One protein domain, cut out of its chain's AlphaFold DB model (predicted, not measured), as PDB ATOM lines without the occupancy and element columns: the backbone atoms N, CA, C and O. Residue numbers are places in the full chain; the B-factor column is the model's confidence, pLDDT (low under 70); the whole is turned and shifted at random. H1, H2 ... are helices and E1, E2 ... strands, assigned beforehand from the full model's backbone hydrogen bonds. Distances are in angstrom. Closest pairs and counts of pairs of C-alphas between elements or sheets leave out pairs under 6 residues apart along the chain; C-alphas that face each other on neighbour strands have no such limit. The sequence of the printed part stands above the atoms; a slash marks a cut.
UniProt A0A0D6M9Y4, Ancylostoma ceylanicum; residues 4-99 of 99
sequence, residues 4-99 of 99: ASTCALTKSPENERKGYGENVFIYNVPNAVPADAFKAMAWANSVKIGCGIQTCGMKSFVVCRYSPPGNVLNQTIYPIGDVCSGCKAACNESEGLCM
ATOM      1  N   ALA A   4      39.200 -11.718  14.075       95.00
ATOM      2  CA  ALA A   4      40.272 -11.405  13.124       95.00
ATOM      3  C   ALA A   4      39.718 -10.813  11.810       95.00
ATOM      4  O   ALA A   4      40.292  -9.874  11.264       95.00
ATOM      5  N   SER A   5      38.550 -11.271  11.354       95.69
ATOM      6  CA  SER A   5      37.907 -10.794  10.123       95.69
ATOM      7  C   SER A   5      37.423  -9.343  10.196       95.69
ATOM      8  O   SER A   5      37.181  -8.732   9.161       95.69
ATOM      9  N   THR A   6      37.298  -8.768  11.397       96.06
ATOM     10  CA  THR A   6      36.868  -7.370  11.577       96.06
ATOM     11  C   THR A   6      37.923  -6.360  11.136       96.06
ATOM     12  O   THR A   6      37.603  -5.192  10.940       96.06
ATOM     13  N   CYS A   7      39.188  -6.784  11.015       94.31
ATOM     14  CA  CYS A   7      40.311  -5.890  10.744       94.31
ATOM     15  C   CYS A   7      40.418  -4.703  11.716       94.31
ATOM     16  O   CYS A   7      40.955  -3.658  11.358       94.31
ATOM     17  N   ALA A   8      39.962  -4.877  12.962       94.00
ATOM     18  CA  ALA A   8      40.046  -3.847  13.994       94.00
ATOM     19  C   ALA A   8      41.496  -3.494  14.376       94.00
ATOM     20  O   ALA A   8      41.747  -2.394  14.858       94.00
ATOM     21  N   LEU A   9      42.455  -4.407  14.145       92.12
ATOM     22  CA  LEU A   9      43.881  -4.231  14.470       92.12
ATOM     23  C   LEU A   9      44.131  -3.878  15.950       92.12
ATOM     24  O   LEU A   9      45.098  -3.202  16.296       92.12
ATOM     25  N   THR A  10      43.258  -4.353  16.829       92.06
ATOM     26  CA  THR A  10      43.280  -4.138  18.278       92.06
ATOM     27  C   THR A  10      42.733  -5.382  18.968       92.06
ATOM     28  O   THR A  10      42.171  -6.254  18.308       92.06
ATOM     29  N   LYS A  11      42.874  -5.490  20.293       92.50
ATOM     30  CA  LYS A  11      42.199  -6.551  21.057       92.50
ATOM     31  C   LYS A  11      40.681  -6.340  21.065       92.50
ATOM     32  O   LYS A  11      40.225  -5.202  21.115       92.50
ATOM     33  N   SER A  12      39.918  -7.429  21.063       94.31
ATOM     34  CA  SER A  12      38.457  -7.410  21.194       94.31
ATOM     35  C   SER A  12      38.026  -6.877  22.560       94.31
ATOM     36  O   SER A  12      38.795  -6.994  23.518       94.31
ATOM     37  N   PRO A  13      36.815  -6.318  22.703       94.56
ATOM     38  CA  PRO A  13      36.275  -5.937  24.005       94.56
ATOM     39  C   PRO A  13      36.276  -7.113  24.998       94.56
ATOM     40  O   PRO A  13      35.932  -8.239  24.647       94.56
ATOM     41  N   GLU A  14      36.678  -6.881  26.252       91.94
ATOM     42  CA  GLU A  14      36.862  -7.958  27.243       91.94
ATOM     43  C   GLU A  14      35.580  -8.730  27.561       91.94
ATOM     44  O   GLU A  14      35.608  -9.953  27.707       91.94
ATOM     45  N   ASN A  15      34.445  -8.035  27.588       92.88
ATOM     46  CA  ASN A  15      33.115  -8.621  27.757       92.88
ATOM     47  C   ASN A  15      32.756  -9.625  26.643       92.88
ATOM     48  O   ASN A  15      32.033 -10.590  26.891       92.88
ATOM     49  N   GLU A  16      33.291  -9.458  25.433       91.81
ATOM     50  CA  GLU A  16      33.056 -10.359  24.296       91.81
ATOM     51  C   GLU A  16      34.002 -11.566  24.280       91.81
ATOM     52  O   GLU A  16      33.780 -12.545  23.555       91.81
ATOM     53  N   ARG A  17      35.063 -11.530  25.094       91.25
ATOM     54  CA  ARG A  17      36.048 -12.611  25.172       91.25
ATOM     55  C   ARG A  17      35.554 -13.810  25.965       91.25
ATOM     56  O   ARG A  17      36.277 -14.787  25.985       91.25
ATOM     57  N   LYS A  18      34.375 -13.785  26.604       91.06
ATOM     58  CA  LYS A  18      33.766 -14.937  27.317       91.06
ATOM     59  C   LYS A  18      34.741 -15.686  28.253       91.06
ATOM     60  O   LYS A  18      34.737 -16.912  28.303       91.06
ATOM     61  N   GLY A  19      35.607 -14.950  28.954       91.56
ATOM     62  CA  GLY A  19      36.604 -15.514  29.876       91.56
ATOM     63  C   GLY A  19      37.882 -16.060  29.227       91.56
ATOM     64  O   GLY A  19      38.737 -16.583  29.935       91.56
ATOM     65  N   TYR A  20      38.049 -15.938  27.909       94.94
ATOM     66  CA  TYR A  20      39.293 -16.279  27.220       94.94
ATOM     67  C   TYR A  20      40.329 -15.149  27.346       94.94
ATOM     68  O   TYR A  20      40.001 -13.965  27.234       94.94
ATOM     69  N   GLY A  21      41.602 -15.518  27.509       94.25
ATOM     70  CA  GLY A  21      42.718 -14.585  27.335       94.25
ATOM     71  C   GLY A  21      42.910 -14.278  25.851       94.25
ATOM     72  O   GLY A  21      42.568 -15.116  25.021       94.25
ATOM     73  N   GLU A  22      43.453 -13.111  25.495       94.25
ATOM     74  CA  GLU A  22      43.655 -12.737  24.089       94.25
ATOM     75  C   GLU A  22      45.006 -12.064  23.835       94.25
ATOM     76  O   GLU A  22      45.384 -11.103  24.520       94.25
ATOM     77  N   ASN A  23      45.679 -12.538  22.786       92.62
ATOM     78  CA  ASN A  23      46.850 -11.917  22.186       92.62
ATOM     79  C   ASN A  23      46.541 -11.484  20.755       92.62
ATOM     80  O   ASN A  23      45.891 -12.204  19.996       92.62
ATOM     81  N   VAL A  24      47.064 -10.316  20.393       92.06
ATOM     82  CA  VAL A  24      46.993  -9.762  19.046       92.06
ATOM     83  C   VAL A  24      48.407  -9.576  18.526       92.06
ATOM     84  O   VAL A  24      49.244  -8.984  19.206       92.06
ATOM     85  N   PHE A  25      48.650 -10.054  17.311       90.81
ATOM     86  CA  PHE A  25      49.871  -9.788  16.568       90.81
ATOM     87  C   PHE A  25      49.514  -9.174  15.217       90.81
ATOM     88  O   PHE A  25      48.599  -9.630  14.532       90.81
ATOM     89  N   ILE A  26      50.217  -8.107  14.845       90.69
ATOM     90  CA  ILE A  26      49.997  -7.396  13.588       90.69
ATOM     91  C   ILE A  26      51.324  -7.377  12.848       90.69
ATOM     92  O   ILE A  26      52.252  -6.677  13.247       90.69
ATOM     93  N   TYR A  27      51.421  -8.154  11.775       86.19
ATOM     94  CA  TYR A  27      52.626  -8.169  10.956       86.19
ATOM     95  C   TYR A  27      52.828  -6.797  10.293       86.19
ATOM     96  O   TYR A  27      51.860  -6.184   9.832       86.19
ATOM     97  N   ASN A  28      54.080  -6.326  10.265       76.81
ATOM     98  CA  ASN A  28      54.510  -4.976   9.866       76.81
ATOM     99  C   ASN A  28      54.119  -3.821  10.815       76.81
ATOM    100  O   ASN A  28      54.181  -2.661  10.405       76.81
ATOM    101  N   VAL A  29      53.750  -4.089  12.081       72.31
ATOM    102  CA  VAL A  29      53.626  -3.047  13.124       72.31
ATOM    103  C   VAL A  29      54.102  -3.575  14.491       72.31
ATOM    104  O   VAL A  29      53.718  -4.680  14.874       72.31
ATOM    105  N   PRO A  30      54.877  -2.816  15.289       62.84
ATOM    106  CA  PRO A  30      55.201  -3.200  16.664       62.84
ATOM    107  C   PRO A  30      53.990  -2.982  17.595       62.84
ATOM    108  O   PRO A  30      53.932  -1.998  18.320       62.84
ATOM    109  N   ASN A  31      52.993  -3.873  17.555       59.81
ATOM    110  CA  ASN A  31      51.710  -3.684  18.263       59.81
ATOM    111  C   ASN A  31      51.406  -4.694  19.383       59.81
ATOM    112  O   ASN A  31      50.314  -4.669  19.949       59.81
ATOM    113  N   ALA A  32      52.345  -5.568  19.744       62.53
ATOM    114  CA  ALA A  32      52.220  -6.373  20.956       62.53
ATOM    115  C   ALA A  32      53.138  -5.792  22.030       62.53
ATOM    116  O   ALA A  32      54.303  -5.540  21.738       62.53
ATOM    117  N   VAL A  33      52.648  -5.633  23.267       73.38
ATOM    118  CA  VAL A  33      53.533  -5.542  24.438       73.38
ATOM    119  C   VAL A  33      54.209  -6.910  24.535       73.38
ATOM    120  O   VAL A  33      53.539  -7.873  24.928       73.38
ATOM    121  N   PRO A  34      55.489  -7.055  24.138       81.06
ATOM    122  CA  PRO A  34      56.061  -8.380  23.899       81.06
ATOM    123  C   PRO A  34      56.053  -9.239  25.166       81.06
ATOM    124  O   PRO A  34      55.822 -10.443  25.106       81.06
ATOM    125  N   ALA A  35      56.204  -8.592  26.326       87.06
ATOM    126  CA  ALA A  35      56.169  -9.238  27.627       87.06
ATOM    127  C   ALA A  35      54.814  -9.894  27.941       87.06
ATOM    128  O   ALA A  35      54.788 -11.028  28.404       87.06
ATOM    129  N   ASP A  36      53.684  -9.228  27.697       88.38
ATOM    130  CA  ASP A  36      52.367  -9.786  28.045       88.38
ATOM    131  C   ASP A  36      51.941 -10.893  27.083       88.38
ATOM    132  O   ASP A  36      51.319 -11.871  27.504       88.38
ATOM    133  N   ALA A  37      52.309 -10.759  25.805       89.06
ATOM    134  CA  ALA A  37      52.096 -11.807  24.818       89.06
ATOM    135  C   ALA A  37      52.890 -13.070  25.183       89.06
ATOM    136  O   ALA A  37      52.318 -14.162  25.214       89.06
ATOM    137  N   PHE A  38      54.169 -12.902  25.542       90.38
ATOM    138  CA  PHE A  38      55.026 -13.983  26.021       90.38
ATOM    139  C   PHE A  38      54.447 -14.664  27.266       90.38
ATOM    140  O   PHE A  38      54.279 -15.881  27.271       90.38
ATOM    141  N   LYS A  39      54.075 -13.891  28.297       93.50
ATOM    142  CA  LYS A  39      53.497 -14.439  29.534       93.50
ATOM    143  C   LYS A  39      52.234 -15.262  29.268       93.50
ATOM    144  O   LYS A  39      52.090 -16.331  29.846       93.50
ATOM    145  N   ALA A  40      51.347 -14.802  28.382       93.00
ATOM    146  CA  ALA A  40      50.135 -15.542  28.033       93.00
ATOM    147  C   ALA A  40      50.431 -16.857  27.291       93.00
ATOM    148  O   ALA A  40      49.738 -17.843  27.529       93.00
ATOM    149  N   MET A  41      51.455 -16.883  26.428       94.88
ATOM    150  CA  MET A  41      51.891 -18.103  25.734       94.88
ATOM    151  C   MET A  41      52.554 -19.114  26.673       94.88
ATOM    152  O   MET A  41      52.318 -20.307  26.538       94.88
ATOM    153  N   ALA A  42      53.369 -18.640  27.615       95.75
ATOM    154  CA  ALA A  42      54.095 -19.486  28.563       95.75
ATOM    155  C   ALA A  42      53.249 -19.913  29.778       95.75
ATOM    156  O   ALA A  42      53.747 -20.608  30.660       95.75
ATOM    157  N   TRP A  43      51.992 -19.470  29.861       97.25
ATOM    158  CA  TRP A  43      51.144 -19.685  31.026       97.25
ATOM    159  C   TRP A  43      50.773 -21.166  31.178       97.25
ATOM    160  O   TRP A  43      49.942 -21.672  30.427       97.25
ATOM    161  N   ALA A  44      51.338 -21.855  32.173       95.19
ATOM    162  CA  ALA A  44      51.229 -23.311  32.330       95.19
ATOM    163  C   ALA A  44      49.782 -23.812  32.453       95.19
ATOM    164  O   ALA A  44      49.460 -24.914  32.021       95.19
ATOM    165  N   ASN A  45      48.894 -22.994  33.021       94.69
ATOM    166  CA  ASN A  45      47.486 -23.355  33.171       94.69
ATOM    167  C   ASN A  45      46.667 -23.161  31.882       94.69
ATOM    168  O   ASN A  45      45.523 -23.602  31.843       94.69
ATOM    169  N   SER A  46      47.205 -22.512  30.844       96.69
ATOM    170  CA  SER A  46      46.520 -22.270  29.567       96.69
ATOM    171  C   SER A  46      46.707 -23.455  28.618       96.69
ATOM    172  O   SER A  46      47.642 -23.494  27.827       96.69
ATOM    173  N   VAL A  47      45.791 -24.421  28.667       95.25
ATOM    174  CA  VAL A  47      45.914 -25.700  27.936       95.25
ATOM    175  C   VAL A  47      45.189 -25.736  26.586       95.25
ATOM    176  O   VAL A  47      45.273 -26.719  25.854       95.25
ATOM    177  N   LYS A  48      44.439 -24.684  26.240       95.88
ATOM    178  CA  LYS A  48      43.733 -24.566  24.956       95.88
ATOM    179  C   LYS A  48      44.085 -23.254  24.281       95.88
ATOM    180  O   LYS A  48      44.004 -22.196  24.903       95.88
ATOM    181  N   ILE A  49      44.375 -23.329  22.986       96.12
ATOM    182  CA  ILE A  49      44.627 -22.179  22.120       96.12
ATOM    183  C   ILE A  49      43.781 -22.284  20.850       96.12
ATOM    184  O   ILE A  49      43.608 -23.364  20.287       96.12
ATOM    185  N   GLY A  50      43.255 -21.152  20.392       96.25
ATOM    186  CA  GLY A  50      42.643 -21.028  19.073       96.25
ATOM    187  C   GLY A  50      42.993 -19.683  18.454       96.25
ATOM    188  O   GLY A  50      42.817 -18.652  19.102       96.25
ATOM    189  N   CYS A  51      43.463 -19.688  17.209       96.00
ATOM    190  CA  CYS A  51      43.873 -18.476  16.506       96.00
ATOM    191  C   CYS A  51      43.073 -18.266  15.216       96.00
ATOM    192  O   CYS A  51      42.637 -19.221  14.575       96.00
ATOM    193  N   GLY A  52      42.876 -17.004  14.847       96.06
ATOM    194  CA  GLY A  52      42.352 -16.570  13.554       96.06
ATOM    195  C   GLY A  52      43.299 -15.550  12.932       96.06
ATOM    196  O   GLY A  52      43.899 -14.747  13.646       96.06
ATOM    197  N   ILE A  53      43.443 -15.602  11.610       95.56
ATOM    198  CA  ILE A  53      44.332 -14.724  10.846       95.56
ATOM    199  C   ILE A  53      43.520 -14.099   9.717       95.56
ATOM    200  O   ILE A  53      42.815 -14.816   9.013       95.56
ATOM    201  N   GLN A  54      43.647 -12.786   9.536       96.56
ATOM    202  CA  GLN A  54      43.049 -12.057   8.422       96.56
ATOM    203  C   GLN A  54      44.052 -11.075   7.817       96.56
ATOM    204  O   GLN A  54      44.742 -10.348   8.534       96.56
ATOM    205  N   THR A  55      44.093 -11.004   6.488       95.12
ATOM    206  CA  THR A  55      44.818  -9.947   5.777       95.12
ATOM    207  C   THR A  55      43.945  -8.694   5.688       95.12
ATOM    208  O   THR A  55      42.844  -8.726   5.139       95.12
ATOM    209  N   CYS A  56      44.447  -7.586   6.227       93.75
ATOM    210  CA  CYS A  56      43.772  -6.297   6.345       93.75
ATOM    211  C   CYS A  56      44.599  -5.228   5.617       93.75
ATOM    212  O   CYS A  56      45.468  -4.575   6.205       93.75
ATOM    213  N   GLY A  57      44.379  -5.093   4.306       92.62
ATOM    214  CA  GLY A  57      45.239  -4.286   3.437       92.62
ATOM    215  C   GLY A  57      46.648  -4.882   3.354       92.62
ATOM    216  O   GLY A  57      46.810  -6.026   2.948       92.62
ATOM    217  N   MET A  58      47.665  -4.121   3.767       90.88
ATOM    218  CA  MET A  58      49.077  -4.559   3.782       90.88
ATOM    219  C   MET A  58      49.522  -5.194   5.113       90.88
ATOM    220  O   MET A  58      50.713  -5.430   5.322       90.88
ATOM    221  N   LYS A  59      48.590  -5.408   6.048       91.56
ATOM    222  CA  LYS A  59      48.866  -5.946   7.385       91.56
ATOM    223  C   LYS A  59      48.233  -7.321   7.534       91.56
ATOM    224  O   LYS A  59      47.115  -7.533   7.068       91.56
ATOM    225  N   SER A  60      48.897  -8.215   8.258       92.69
ATOM    226  CA  SER A  60      48.285  -9.468   8.714       92.69
ATOM    227  C   SER A  60      47.875  -9.313  10.167       92.69
ATOM    228  O   SER A  60      48.720  -9.023  11.012       92.69
ATOM    229  N   PHE A  61      46.591  -9.491  10.452       93.94
ATOM    230  CA  PHE A  61      46.010  -9.399  11.783       93.94
ATOM    231  C   PHE A  61      45.774 -10.800  12.339       93.94
ATOM    232  O   PHE A  61      44.948 -11.555  11.827       93.94
ATOM    233  N   VAL A  62      46.526 -11.145  13.377       93.56
ATOM    234  CA  VAL A  62      46.459 -12.433  14.062       93.56
ATOM    235  C   VAL A  62      45.838 -12.216  15.432       93.56
ATOM    236  O   VAL A  62      46.310 -11.388  16.213       93.56
ATOM    237  N   VAL A  63      44.800 -12.989  15.735       94.56
ATOM    238  CA  VAL A  63      44.122 -12.996  17.033       94.56
ATOM    239  C   VAL A  63      44.194 -14.410  17.584       94.56
ATOM    240  O   VAL A  63      43.661 -15.328  16.968       94.56
ATOM    241  N   CYS A  64      44.814 -14.586  18.746       95.31
ATOM    242  CA  CYS A  64      44.854 -15.859  19.459       95.31
ATOM    243  C   CYS A  64      44.124 -15.736  20.791       95.31
ATOM    244  O   CYS A  64      44.330 -14.770  21.527       95.31
ATOM    245  N   ARG A  65      43.301 -16.736  21.115       96.19
ATOM    246  CA  ARG A  65      42.620 -16.849  22.403       96.19
ATOM    247  C   ARG A  65      43.065 -18.085  23.172       96.19
ATOM    248  O   ARG A  65      43.283 -19.134  22.570       96.19
ATOM    249  N   TYR A  66      43.150 -17.942  24.492       96.31
ATOM    250  CA  TYR A  66      43.690 -18.939  25.420       96.31
ATOM    251  C   TYR A  66      42.663 -19.298  26.497       96.31
ATOM    252  O   TYR A  66      41.939 -18.419  26.977       96.31
ATOM    253  N   SER A  67      42.592 -20.578  26.868       96.38
ATOM    254  CA  SER A  67      41.738 -21.063  27.955       96.38
ATOM    255  C   SER A  67      42.430 -22.132  28.803       96.38
ATOM    256  O   SER A  67      42.946 -23.103  28.240       96.38
ATOM    257  N   PRO A  68      42.346 -22.036  30.142       96.56
ATOM    258  CA  PRO A  68      42.060 -20.841  30.954       96.56
ATOM    259  C   PRO A  68      42.829 -19.570  30.523       96.56
ATOM    260  O   PRO A  68      43.812 -19.679  29.793       96.56
ATOM    261  N   PRO A  69      42.376 -18.357  30.894       95.25
ATOM    262  CA  PRO A  69      43.097 -17.132  30.563       95.25
ATOM    263  C   PRO A  69      44.423 -17.054  31.338       95.25
ATOM    264  O   PRO A  69      44.471 -17.351  32.530       95.25
ATOM    265  N   GLY A  70      45.488 -16.618  30.662       94.56
ATOM    266  CA  GLY A  70      46.758 -16.265  31.301       94.56
ATOM    267  C   GLY A  70      46.784 -14.829  31.829       94.56
ATOM    268  O   GLY A  70      45.776 -14.126  31.794       94.56
ATOM    269  N   ASN A  71      47.962 -14.371  32.269       93.81
ATOM    270  CA  ASN A  71      48.190 -13.009  32.780       93.81
ATOM    271  C   ASN A  71      47.283 -12.628  33.961       93.81
ATOM    272  O   ASN A  71      46.885 -11.472  34.108       93.81
ATOM    273  N   VAL A  72      46.953 -13.600  34.810       94.00
ATOM    274  CA  VAL A  72      46.128 -13.367  35.995       94.00
ATOM    275  C   VAL A  72      46.986 -12.742  37.092       94.00
ATOM    276  O   VAL A  72      48.062 -13.247  37.420       94.00
ATOM    277  N   LEU A  73      46.517 -11.632  37.668       93.44
ATOM    278  CA  LEU A  73      47.203 -10.968  38.777       93.44
ATOM    279  C   LEU A  73      47.365 -11.920  39.966       93.44
ATOM    280  O   LEU A  73      46.475 -12.715  40.268       93.44
ATOM    281  N   ASN A  74      48.498 -11.800  40.659       94.50
ATOM    282  CA  ASN A  74      48.866 -12.632  41.811       94.50
ATOM    283  C   ASN A  74      48.974 -14.138  41.503       94.50
ATOM    284  O   ASN A  74      48.889 -14.960  42.411       94.50
ATOM    285  N   GLN A  75      49.183 -14.503  40.238       95.12
ATOM    286  CA  GLN A  75      49.521 -15.861  39.822       95.12
ATOM    287  C   GLN A  75      50.867 -15.881  39.091       95.12
ATOM    288  O   GLN A  75      51.289 -14.891  38.490       95.12
ATOM    289  N   THR A  76      51.552 -17.019  39.147       95.19
ATOM    290  CA  THR A  76      52.811 -17.258  38.433       95.19
ATOM    291  C   THR A  76      52.549 -17.785  37.026       95.19
ATOM    292  O   THR A  76      51.593 -18.526  36.816       95.19
ATOM    293  N   ILE A  77      53.446 -17.474  36.086       96.50
ATOM    294  CA  ILE A  77      53.366 -17.954  34.697       96.50
ATOM    295  C   ILE A  77      53.406 -19.489  34.652       96.50
ATOM    296  O   ILE A  77      52.575 -20.118  34.008       96.50
ATOM    297  N   TYR A  78      54.335 -20.092  35.389       95.12
ATOM    298  CA  TYR A  78      54.469 -21.533  35.575       95.12
ATOM    299  C   TYR A  78      55.085 -21.805  36.958       95.12
ATOM    300  O   TYR A  78      55.775 -20.930  37.495       95.12
ATOM    301  N   PRO A  79      54.826 -22.972  37.573       93.75
ATOM    302  CA  PRO A  79      55.503 -23.369  38.801       93.75
ATOM    303  C   PRO A  79      56.991 -23.624  38.531       93.75
ATOM    304  O   PRO A  79      57.355 -24.198  37.508       93.75
ATOM    305  N   ILE A  80      57.851 -23.202  39.455       94.81
ATOM    306  CA  ILE A  80      59.293 -23.456  39.384       94.81
ATOM    307  C   ILE A  80      59.568 -24.843  39.977       94.81
ATOM    308  O   ILE A  80      59.105 -25.134  41.079       94.81
ATOM    309  N   GLY A  81      60.322 -25.682  39.265       94.38
ATOM    310  CA  GLY A  81      60.689 -27.029  39.700       94.38
ATOM    311  C   GLY A  81      61.439 -27.802  38.619       94.38
ATOM    312  O   GLY A  81      61.687 -27.269  37.534       94.38
ATOM    313  N   ASP A  82      61.789 -29.048  38.929       95.38
ATOM    314  CA  ASP A  82      62.386 -29.967  37.962       95.38
ATOM    315  C   ASP A  82      61.389 -30.310  36.847       95.38
ATOM    316  O   ASP A  82      60.166 -30.237  37.013       95.38
ATOM    317  N   VAL A  83      61.917 -30.705  35.689       94.38
ATOM    318  CA  VAL A  83      61.098 -31.112  34.543       94.38
ATOM    319  C   VAL A  83      60.122 -32.214  34.973       94.38
ATOM    320  O   VAL A  83      60.493 -33.143  35.684       94.38
ATOM    321  N   CYS A  84      58.856 -32.084  34.572       93.69
ATOM    322  CA  CYS A  84      57.755 -33.000  34.901       93.69
ATOM    323  C   CYS A  84      57.327 -33.093  36.378       93.69
ATOM    324  O   CYS A  84      56.292 -33.705  36.649       93.69
ATOM    325  N   SER A  85      58.026 -32.469  37.334       93.75
ATOM    326  CA  SER A  85      57.765 -32.681  38.770       93.75
ATOM    327  C   SER A  85      56.370 -32.223  39.229       93.75
ATOM    328  O   SER A  85      55.890 -32.641  40.279       93.75
ATOM    329  N   GLY A  86      55.721 -31.349  38.453       90.94
ATOM    330  CA  GLY A  86      54.372 -30.837  38.704       90.94
ATOM    331  C   GLY A  86      53.254 -31.494  37.883       90.94
ATOM    332  O   GLY A  86      52.097 -31.081  38.016       90.94
ATOM    333  N   CYS A  87      53.553 -32.471  37.020       93.31
ATOM    334  CA  CYS A  87      52.534 -33.102  36.180       93.31
ATOM    335  C   CYS A  87      51.660 -34.065  37.002       93.31
ATOM    336  O   CYS A  87      52.155 -34.872  37.781       93.31
ATOM    337  N   LYS A  88      50.335 -33.992  36.818       88.31
ATOM    338  CA  LYS A  88      49.372 -34.867  37.518       88.31
ATOM    339  C   LYS A  88      49.085 -36.178  36.785       88.31
ATOM    340  O   LYS A  88      48.580 -37.111  37.399       88.31
ATOM    341  N   ALA A  89      49.325 -36.200  35.479       87.38
ATOM    342  CA  ALA A  89      49.021 -37.316  34.599       87.38
ATOM    343  C   ALA A  89      50.298 -37.764  33.879       87.38
ATOM    344  O   ALA A  89      51.196 -38.297  34.527       87.38
ATOM    345  N   ALA A  90      50.398 -37.543  32.569       91.94
ATOM    346  CA  ALA A  90      51.569 -37.919  31.790       91.94
ATOM    347  C   ALA A  90      52.520 -36.728  31.591       91.94
ATOM    348  O   ALA A  90      52.122 -35.563  31.694       91.94
ATOM    349  N   CYS A  91      53.786 -37.029  31.301       95.12
ATOM    350  CA  CYS A  91      54.776 -36.038  30.906       95.12
ATOM    351  C   CYS A  91      55.621 -36.541  29.735       95.12
ATOM    352  O   CYS A  91      56.021 -37.706  29.710       95.12
ATOM    353  N   ASN A  92      55.925 -35.643  28.801       95.88
ATOM    354  CA  ASN A  92      56.971 -35.842  27.809       95.88
ATOM    355  C   ASN A  92      58.281 -35.241  28.339       95.88
ATOM    356  O   ASN A  92      58.470 -34.027  28.273       95.88
ATOM    357  N   GLU A  93      59.184 -36.074  28.862       93.50
ATOM    358  CA  GLU A  93      60.446 -35.619  29.470       93.50
ATOM    359  C   GLU A  93      61.384 -34.923  28.476       93.50
ATOM    360  O   GLU A  93      62.074 -33.974  28.843       93.50
ATOM    361  N   SER A  94      61.373 -35.342  27.208       95.19
ATOM    362  CA  SER A  94      62.212 -34.750  26.159       95.19
ATOM    363  C   SER A  94      61.800 -33.316  25.816       95.19
ATOM    364  O   SER A  94      62.632 -32.521  25.383       95.19
ATOM    365  N   GLU A  95      60.517 -32.987  25.990       94.44
ATOM    366  CA  GLU A  95      59.948 -31.662  25.699       94.44
ATOM    367  C   GLU A  95      59.667 -30.841  26.966       94.44
ATOM    368  O   GLU A  95      59.488 -29.627  26.894       94.44
ATOM    369  N   GLY A  96      59.616 -31.495  28.127       94.25
ATOM    370  CA  GLY A  96      59.256 -30.898  29.408       94.25
ATOM    371  C   GLY A  96      57.798 -30.441  29.503       94.25
ATOM    372  O   GLY A  96      57.513 -29.449  30.173       94.25
ATOM    373  N   LEU A  97      56.876 -31.149  28.842       94.56
ATOM    374  CA  LEU A  97      55.454 -30.787  28.767       94.56
ATOM    375  C   LEU A  97      54.557 -31.835  29.440       94.56
ATOM    376  O   LEU A  97      54.699 -33.035  29.202       94.56
ATOM    377  N   CYS A  98      53.596 -31.371  30.247       93.88
ATOM    378  CA  CYS A  98      52.543 -32.218  30.810       93.88
ATOM    379  C   CYS A  98      51.435 -32.484  29.778       93.88
ATOM    380  O   CYS A  98      51.085 -31.587  29.007       93.88
ATOM    381  N   MET A  99      50.849 -33.684  29.819       88.94
ATOM    382  CA  MET A  99      49.782 -34.142  28.916       88.94
ATOM    383  C   MET A  99      48.530 -34.585  29.672       88.94
ATOM    384  O   MET A  99      48.675 -35.215  30.748       88.94
TER     385      MET A  99
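AT A GLANCE: This is residues 4 to 99 of the 99 residues of a protein of Ancylostoma ceylanicum (UniProt A0A0D6M9Y4). With little regular structure, this domain is a narrow, twisted sheet of three strands with H2 slantwise over E1, and a long stretch, residues 68 to 99, whose residues 79 to 99 make one end of the long axis. The 96 printed residues, 37 in named elements, hold H1, E1, H2, E2, E3: mixed class, antiparallel sheet E1, E3, E2. The whole spans 47 by 29 by 21 A and is only just loose, close to compact, with a radius of gyration of 15.4 A.

IN THESE COORDINATES: H1 is residues 14 to 17, from C-alpha 14 at (36.862, -7.958, 27.243). E1 is 21 to 27, H2 34 to 41, E2 48 to 56 (26.1 A) and E3 59 to 67 (26.5 A), ending at (41.738, -21.063, 27.955).

HOW THE PARTS SIT: N 23 and O 64 of E1 and E3 are 2.9 A apart; in hairpin E2 and E3, N 52 and O 63 are 2.8 A apart. H2 is on the sheet, height 9.1 A; its closest C-alphas to E1 are Ala 37 and Asn 23, 5.9 A.

THE WHOLE: No link is long. Residues 30 to 32 are under 70.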